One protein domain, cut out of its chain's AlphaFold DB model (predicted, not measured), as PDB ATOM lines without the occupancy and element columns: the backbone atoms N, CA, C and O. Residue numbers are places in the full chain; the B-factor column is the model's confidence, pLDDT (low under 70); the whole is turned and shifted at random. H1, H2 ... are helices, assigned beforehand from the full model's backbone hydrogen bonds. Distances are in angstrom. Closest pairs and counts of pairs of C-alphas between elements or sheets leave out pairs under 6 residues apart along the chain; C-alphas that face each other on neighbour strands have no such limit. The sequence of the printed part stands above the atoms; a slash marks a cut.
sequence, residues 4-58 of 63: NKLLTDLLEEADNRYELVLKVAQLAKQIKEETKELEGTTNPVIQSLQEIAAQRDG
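AT A GLANCE: This is residues 4 to 58 of the 63 residues of the protein "DNA-directed RNA polymerase subunit omega" of Candidatus Melainabacteria bacterium RIFCSPHIGHO2_02_FULL_34_12 (UniProt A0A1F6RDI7). What is the shape? Long helix H2 makes most of the length; H3 folds back across one side of it, and short H1 makes a corner at H2's first end and packs on H3. What is printed? 55 residues with helices H1, H2, H3 in that order and no named strand: all helix, only just compact, close to loose, with radius of gyration of the C-alphas 11.7 A and spans 35 by 22 by 17 A.

HOW THE PARTS SIT: How does H2 meet H3? H2, residues 17 to 34, touches H3, residues 44 to 56, with residues 24 to 32 alone; the closest C-alphas, of Ala 28 and Pro 44, are 4.7 A apart. They run opposite ways at a steep tilt of 59 degrees. Where is H1? H1, residues 4 to 12, touches H3 at residues 49 to 53 alone, closest C-alphas Leu 7 and Leu 49, 7.1 A. H1 and H2 only just touch, with 3 pairs of C-alphas within 8 A, only at the corner, closest Leu 11 and Arg 17, 5.5 A. In H1, H2 and H3 every O i to N i+4 pair is within hydrogen-bond range.

IN THESE COORDINATES: Where is H2? It runs 25.8 A from C-alpha 17 at (124.312, 166.623, 146.950). Where does H3 end? Its 18.3 A end at C-alpha 56, (125.058, 166.093, 161.468).

THE WHOLE: How large? The farthest C-alphas, of Asp 15 and Glu 39, are 36.0 A apart. Where is confidence low? pLDDT is under 70 at residues 39 to 41 and 57 to 58; the printed part has no cut.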
ATOM      1  N   ASN A   4     139.329 166.911 151.085       74.62
ATOM      2  CA  ASN A   4     138.626 166.060 150.128       74.62
ATOM      3  C   ASN A   4     137.864 164.916 150.799       74.62
ATOM      4  O   ASN A   4     136.779 164.593 150.348       74.62
ATOM      5  N   LYS A   5     138.386 164.335 151.886       82.69
ATOM      6  CA  LYS A   5     137.707 163.243 152.591       82.69
ATOM      7  C   LYS A   5     136.432 163.735 153.280       82.69
ATOM      8  O   LYS A   5     135.386 163.147 153.076       82.69
ATOM      9  N   LEU A   6     136.507 164.859 154.001       82.62
ATOM     10  CA  LEU A   6     135.342 165.450 154.673       82.62
ATOM     11  C   LEU A   6     134.214 165.777 153.684       82.62
ATOM     12  O   LEU A   6     133.052 165.476 153.936       82.62
ATOM     13  N   LEU A   7     134.559 166.383 152.545       83.31
ATOM     14  CA  LEU A   7     133.582 166.688 151.504       83.31
ATOM     15  C   LEU A   7     133.001 165.415 150.875       83.31
ATOM     16  O   LEU A   7     131.797 165.361 150.638       83.31
ATOM     17  N   THR A   8     133.833 164.408 150.594       86.75
ATOM     18  CA  THR A   8     133.375 163.123 150.051       86.75
ATOM     19  C   THR A   8     132.403 162.434 151.001       86.75
ATOM     20  O   THR A   8     131.315 162.084 150.557       86.75
ATOM     21  N   ASP A   9     132.743 162.331 152.287       86.75
ATOM     22  CA  ASP A   9     131.897 161.697 153.303       86.75
ATOM     23  C   ASP A   9     130.532 162.419 153.382       86.75
ATOM     24  O   ASP A   9     129.475 161.802 153.260       86.75
ATOM     25  N   LEU A  10     130.528 163.758 153.430       86.00
ATOM     26  CA  LEU A  10     129.285 164.539 153.433       86.00
ATOM     27  C   LEU A  10     128.440 164.338 152.162       86.00
ATOM     28  O   LEU A  10     127.214 164.286 152.247       86.00
ATOM     29  N   LEU A  11     129.067 164.239 150.986       88.12
ATOM     30  CA  LEU A  11     128.375 164.041 149.704       88.12
ATOM     31  C   LEU A  11     127.821 162.624 149.524       88.12
ATOM     32  O   LEU A  11     126.830 162.449 148.808       88.12
ATOM     33  N   GLU A  12     128.474 161.613 150.095       88.44
ATOM     34  CA  GLU A  12     127.999 160.228 150.062       88.44
ATOM     35  C   GLU A  12     126.750 160.054 150.914       88.44
ATOM     36  O   GLU A  12     125.812 159.379 150.498       88.44
ATOM     37  N   GLU A  13     126.710 160.724 152.061       83.62
ATOM     38  CA  GLU A  13     125.607 160.595 152.997       83.62
ATOM     39  C   GLU A  13     124.494 161.645 152.804       83.62
ATOM     40  O   GLU A  13     123.529 161.677 153.570       83.62
ATOM     41  N   ALA A  14     124.629 162.577 151.858       84.44
ATOM     42  CA  ALA A  14     123.606 163.584 151.577       84.44
ATOM     43  C   ALA A  14     122.506 163.029 150.666       84.44
ATOM     44  O   ALA A  14     122.786 162.608 149.543       84.44
ATOM     45  N   ASP A  15     121.247 163.156 151.097       85.50
ATOM     46  CA  ASP A  15     120.074 162.826 150.271       85.50
ATOM     47  C   ASP A  15     120.059 163.631 148.962       85.50
ATOM     48  O   ASP A  15     119.701 163.124 147.897       85.50
ATOM     49  N   ASN A  16     120.506 164.892 149.024       88.81
ATOM     50  CA  ASN A  16     120.690 165.754 147.866       88.81
ATOM     51  C   ASN A  16     122.038 166.483 147.923       88.81
ATOM     52  O   ASN A  16     122.248 167.434 148.678       88.81
ATOM     53  N   ARG A  17     122.955 166.066 147.047       92.00
ATOM     54  CA  ARG A  17     124.312 166.623 146.950       92.00
ATOM     55  C   ARG A  17     124.333 168.104 146.579       92.00
ATOM     56  O   ARG A  17     125.188 168.840 147.063       92.00
ATOM     57  N   TYR A  18     123.410 168.554 145.732       92.44
ATOM     58  CA  TYR A  18     123.356 169.955 145.309       92.44
ATOM     59  C   TYR A  18     122.880 170.859 146.442       92.44
ATOM     60  O   TYR A  18     123.401 171.958 146.616       92.44
ATOM     61  N   GLU A  19     121.927 170.375 147.235       91.50
ATOM     62  CA  GLU A  19     121.428 171.084 148.408       91.50
ATOM     63  C   GLU A  19     122.505 171.206 149.489       91.50
ATOM     64  O   GLU A  19     122.707 172.291 150.033       91.50
ATOM     65  N   LEU A  20     123.281 170.141 149.718       91.38
ATOM     66  CA  LEU A  20     124.444 170.191 150.603       91.38
ATOM     67  C   LEU A  20     125.450 171.259 150.149       91.38
ATOM     68  O   LEU A  20     125.852 172.103 150.946       91.38
ATOM     69  N   VAL A  21     125.847 171.248 148.872       92.75
ATOM     70  CA  VAL A  21     126.809 172.226 148.336       92.75
ATOM     71  C   VAL A  21     126.265 173.651 148.441       92.75
ATOM     72  O   VAL A  21     127.010 174.567 148.793       92.75
ATOM     73  N   LEU A  22     124.967 173.849 148.193       94.12
ATOM     74  CA  LEU A  22     124.317 175.147 148.356       94.12
ATOM     75  C   LEU A  22     124.373 175.624 149.813       94.12
ATOM     76  O   LEU A  22     124.750 176.770 150.057       94.12
ATOM     77  N   LYS A  23     124.065 174.746 150.774       92.69
ATOM     78  CA  LYS A  23     124.127 175.052 152.209       92.69
ATOM     79  C   LYS A  23     125.549 175.422 152.643       92.69
ATOM     80  O   LYS A  23     125.735 176.431 153.317       92.69
ATOM     81  N   VAL A  24     126.557 174.664 152.195       93.56
ATOM     82  CA  VAL A  24     127.981 174.968 152.439       93.56
ATOM     83  C   VAL A  24     128.345 176.347 151.886       93.56
ATOM     84  O   VAL A  24     128.981 177.136 152.574       93.56
ATOM     85  N   ALA A  25     127.932 176.667 150.657       94.25
ATOM     86  CA  ALA A  25     128.249 177.947 150.028       94.25
ATOM     87  C   ALA A  25     127.578 179.138 150.734       94.25
ATOM     88  O   ALA A  25     128.190 180.199 150.874       94.25
ATOM     89  N   GLN A  26     126.332 178.971 151.188       95.31
ATOM     90  CA  GLN A  26     125.606 179.990 151.950       95.31
ATOM     91  C   GLN A  26     126.278 180.265 153.298       95.31
ATOM     92  O   GLN A  26     126.526 181.426 153.621       95.31
ATOM     93  N   LEU A  27     126.639 179.210 154.032       93.94
ATOM     94  CA  LEU A  27     127.336 179.329 155.311       93.94
ATOM     95  C   LEU A  27     128.732 179.946 155.132       93.94
ATOM     96  O   LEU A  27     129.100 180.864 155.857       93.94
ATOM     97  N   ALA A  28     129.466 179.555 154.086       93.81
ATOM     98  CA  ALA A  28     130.792 180.105 153.809       93.81
ATOM     99  C   ALA A  28     130.730 181.597 153.476       93.81
ATOM    100  O   ALA A  28     131.623 182.360 153.848       93.81
ATOM    101  N   LYS A  29     129.671 182.027 152.781       94.06
ATOM    102  CA  LYS A  29     129.409 183.445 152.538       94.06
ATOM    103  C   LYS A  29     129.148 184.183 153.850       94.06
ATOM    104  O   LYS A  29     129.715 185.253 154.034       94.06
ATOM    105  N   GLN A  30     128.328 183.623 154.736       93.19
ATOM    106  CA  GLN A  30     128.039 184.218 156.041       93.19
ATOM    107  C   GLN A  30     129.314 184.363 156.882       93.19
ATOM    108  O   GLN A  30     129.652 185.480 157.265       93.19
ATOM    109  N   ILE A  31     130.075 183.278 157.056       90.75
ATOM    110  CA  ILE A  31     131.344 183.280 157.797       90.75
ATOM    111  C   ILE A  31     132.303 184.313 157.209       90.75
ATOM    112  O   ILE A  31     132.900 185.087 157.944       90.75
ATOM    113  N   LYS A  32     132.429 184.388 155.878       90.81
ATOM    114  CA  LYS A  32     133.311 185.369 155.234       90.81
ATOM    115  C   LYS A  32     132.937 186.815 155.569       90.81
ATOM    116  O   LYS A  32     133.836 187.636 155.720       90.81
ATOM    117  N   GLU A  33     131.647 187.138 155.617       91.94
ATOM    118  CA  GLU A  33     131.195 188.485 155.980       91.94
ATOM    119  C   GLU A  33     131.404 188.758 157.477       91.94
ATOM    120  O   GLU A  33     131.868 189.837 157.831       91.94
ATOM    121  N   GLU A  34     131.148 187.774 158.343       88.19
ATOM    122  CA  GLU A  34     131.351 187.881 159.796       88.19
ATOM    123  C   GLU A  34     132.832 188.002 160.176       88.19
ATOM    124  O   GLU A  34     133.192 188.755 161.078       88.19
ATOM    125  N   THR A  35     133.716 187.305 159.460       85.44
ATOM    126  CA  THR A  35     135.160 187.321 159.714       85.44
ATOM    127  C   THR A  35     135.917 188.319 158.845       85.44
ATOM    128  O   THR A  35     137.141 188.273 158.798       85.44
ATOM    129  N   LYS A  36     135.226 189.195 158.110       79.94
ATOM    130  CA  LYS A  36     135.840 190.086 157.113       79.94
ATOM    131  C   LYS A  36     136.914 191.011 157.693       79.94
ATOM    132  O   LYS A  36     137.849 191.374 156.986       79.94
ATOM    133  N   GLU A  37     136.765 191.386 158.959       79.62
ATOM    134  CA  GLU A  37     137.678 192.276 159.685       79.62
ATOM    135  C   GLU A  37     138.695 191.517 160.556       79.62
ATOM    136  O   GLU A  37     139.553 192.131 161.186       79.62
ATOM    137  N   LEU A  38     138.619 190.182 160.591       76.12
ATOM    138  CA  LEU A  38     139.517 189.336 161.370       76.12
ATOM    139  C   LEU A  38     140.670 188.851 160.479       76.12
ATOM    140  O   LEU A  38     140.474 188.063 159.553       76.12
ATOM    141  N   GLU A  39     141.895 189.297 160.762       69.25
ATOM    142  CA  GLU A  39     143.089 188.767 160.097       69.25
ATOM    143  C   GLU A  39     143.420 187.350 160.601       69.25
ATOM    144  O   GLU A  39     143.419 187.080 161.802       69.25
ATOM    145  N   GLY A  40     143.736 186.438 159.672       67.75
ATOM    146  CA  GLY A  40     144.212 185.087 159.994       67.75
ATOM    147  C   GLY A  40     143.131 184.021 160.202       67.75
ATOM    148  O   GLY A  40     143.434 182.964 160.755       67.75
ATOM    149  N   THR A  41     141.888 184.252 159.770       69.50
ATOM    150  CA  THR A  41     140.819 183.257 159.924       69.50
ATOM    151  C   THR A  41     140.934 182.088 158.944       69.50
ATOM    152  O   THR A  41     141.441 182.198 157.823       69.50
ATOM    153  N   THR A  42     140.473 180.922 159.403       76.50
ATOM    154  CA  THR A  42     140.394 179.695 158.606       76.50
ATOM    155  C   THR A  42     139.526 179.932 157.372       76.50
ATOM    156  O   THR A  42     138.552 180.679 157.424       76.50
ATOM    157  N   ASN A  43     139.863 179.292 156.246       87.00
ATOM    158  CA  ASN A  43     139.092 179.428 155.011       87.00
ATOM    159  C   ASN A  43     137.589 179.163 155.285       87.00
ATOM    160  O   ASN A  43     137.258 178.061 155.735       87.00
ATOM    161  N   PRO A  44     136.685 180.115 154.975       89.69
ATOM    162  CA  PRO A  44     135.262 180.014 155.307       89.69
ATOM    163  C   PRO A  44     134.573 178.751 154.777       89.69
ATOM    164  O   PRO A  44     133.638 178.248 155.393       89.69
ATOM    165  N   VAL A  45     135.048 178.194 153.658       91.06
ATOM    166  CA  VAL A  45     134.523 176.941 153.092       91.06
ATOM    167  C   VAL A  45     134.913 175.740 153.953       91.06
ATOM    168  O   VAL A  45     134.094 174.852 154.171       91.06
ATOM    169  N   ILE A  46     136.148 175.716 154.463       88.81
ATOM    170  CA  ILE A  46     136.622 174.659 155.370       88.81
ATOM    171  C   ILE A  46     135.804 174.695 156.657       88.81
ATOM    172  O   ILE A  46     135.284 173.665 157.077       88.81
ATOM    173  N   GLN A  47     135.644 175.886 157.232       90.00
ATOM    174  CA  GLN A  47     134.872 176.072 158.454       90.00
ATOM    175  C   GLN A  47     133.404 175.660 158.262       90.00
ATOM    176  O   GLN A  47     132.859 174.918 159.071       90.00
ATOM    177  N   SER A  48     132.798 176.022 157.129       92.00
ATOM    178  CA  SER A  48     131.417 175.628 156.815       92.00
ATOM    179  C   SER A  48     131.225 174.117 156.721       92.00
ATOM    180  O   SER A  48     130.231 173.587 157.210       92.00
ATOM    181  N   LEU A  49     132.164 173.402 156.090       90.88
ATOM    182  CA  LEU A  49     132.097 171.940 156.013       90.88
ATOM    183  C   LEU A  49     132.229 171.300 157.396       90.88
ATOM    184  O   LEU A  49     131.535 170.327 157.679       90.88
ATOM    185  N   GLN A  50     133.094 171.845 158.254       89.50
ATOM    186  CA  GLN A  50     133.265 171.367 159.625       89.50
ATOM    187  C   GLN A  50     132.002 171.585 160.461       89.50
ATOM    188  O   GLN A  50     131.563 170.661 161.140       89.50
ATOM    189  N   GLU A  51     131.384 172.763 160.377       90.00
ATOM    190  CA  GLU A  51     130.142 173.065 161.095       90.00
ATOM    191  C   GLU A  51     128.979 172.182 160.632       90.00
ATOM    192  O   GLU A  51     128.230 171.659 161.454       90.00
ATOM    193  N   ILE A  52     128.843 171.954 159.322       89.12
ATOM    194  CA  ILE A  52     127.798 171.078 158.780       89.12
ATOM    195  C   ILE A  52     128.020 169.621 159.205       89.12
ATOM    196  O   ILE A  52     127.051 168.942 159.545       89.12
ATOM    197  N   ALA A  53     129.268 169.148 159.227       87.12
ATOM    198  CA  ALA A  53     129.589 167.821 159.744       87.12
ATOM    199  C   ALA A  53     129.268 167.704 161.244       87.12
ATOM    200  O   ALA A  53     128.587 166.767 161.651       87.12
ATOM    201  N   ALA A  54     129.643 168.700 162.052       84.88
ATOM    202  CA  ALA A  54     129.360 168.720 163.488       84.88
ATOM    203  C   ALA A  54     127.851 168.751 163.807       84.88
ATOM    204  O   ALA A  54     127.401 168.070 164.729       84.88
ATOM    205  N   GLN A  55     127.058 169.502 163.030       81.25
ATOM    206  CA  GLN A  55     125.592 169.518 163.134       81.25
ATOM    207  C   GLN A  55     124.980 168.139 162.866       81.25
ATOM    208  O   GLN A  55     124.003 167.758 163.508       81.25
ATOM    209  N   ARG A  56     125.541 167.406 161.900       72.31
ATOM    210  CA  ARG A  56     125.058 166.093 161.468       72.31
ATOM    211  C   ARG A  56     125.416 164.989 162.464       72.31
ATOM    212  O   ARG A  56     124.563 164.162 162.768       72.31
ATOM    213  N   ASP A  57     126.616 165.041 163.035       64.06
ATOM    214  CA  ASP A  57     127.093 164.097 164.055       64.06
ATOM    215  C   ASP A  57     126.450 164.320 165.441       64.06
ATOM    216  O   ASP A  57     126.871 163.724 166.432       64.06
ATOM    217  N   GLY A  58     125.455 165.211 165.559       53.97
ATOM    218  CA  GLY A  58     124.826 165.559 166.838       53.97
ATOM    219  C   GLY A  58     125.783 166.239 167.824       53.97
ATOM    220  O   GLY A  58     125.459 166.379 168.998       53.97
TER     221      GLY A  58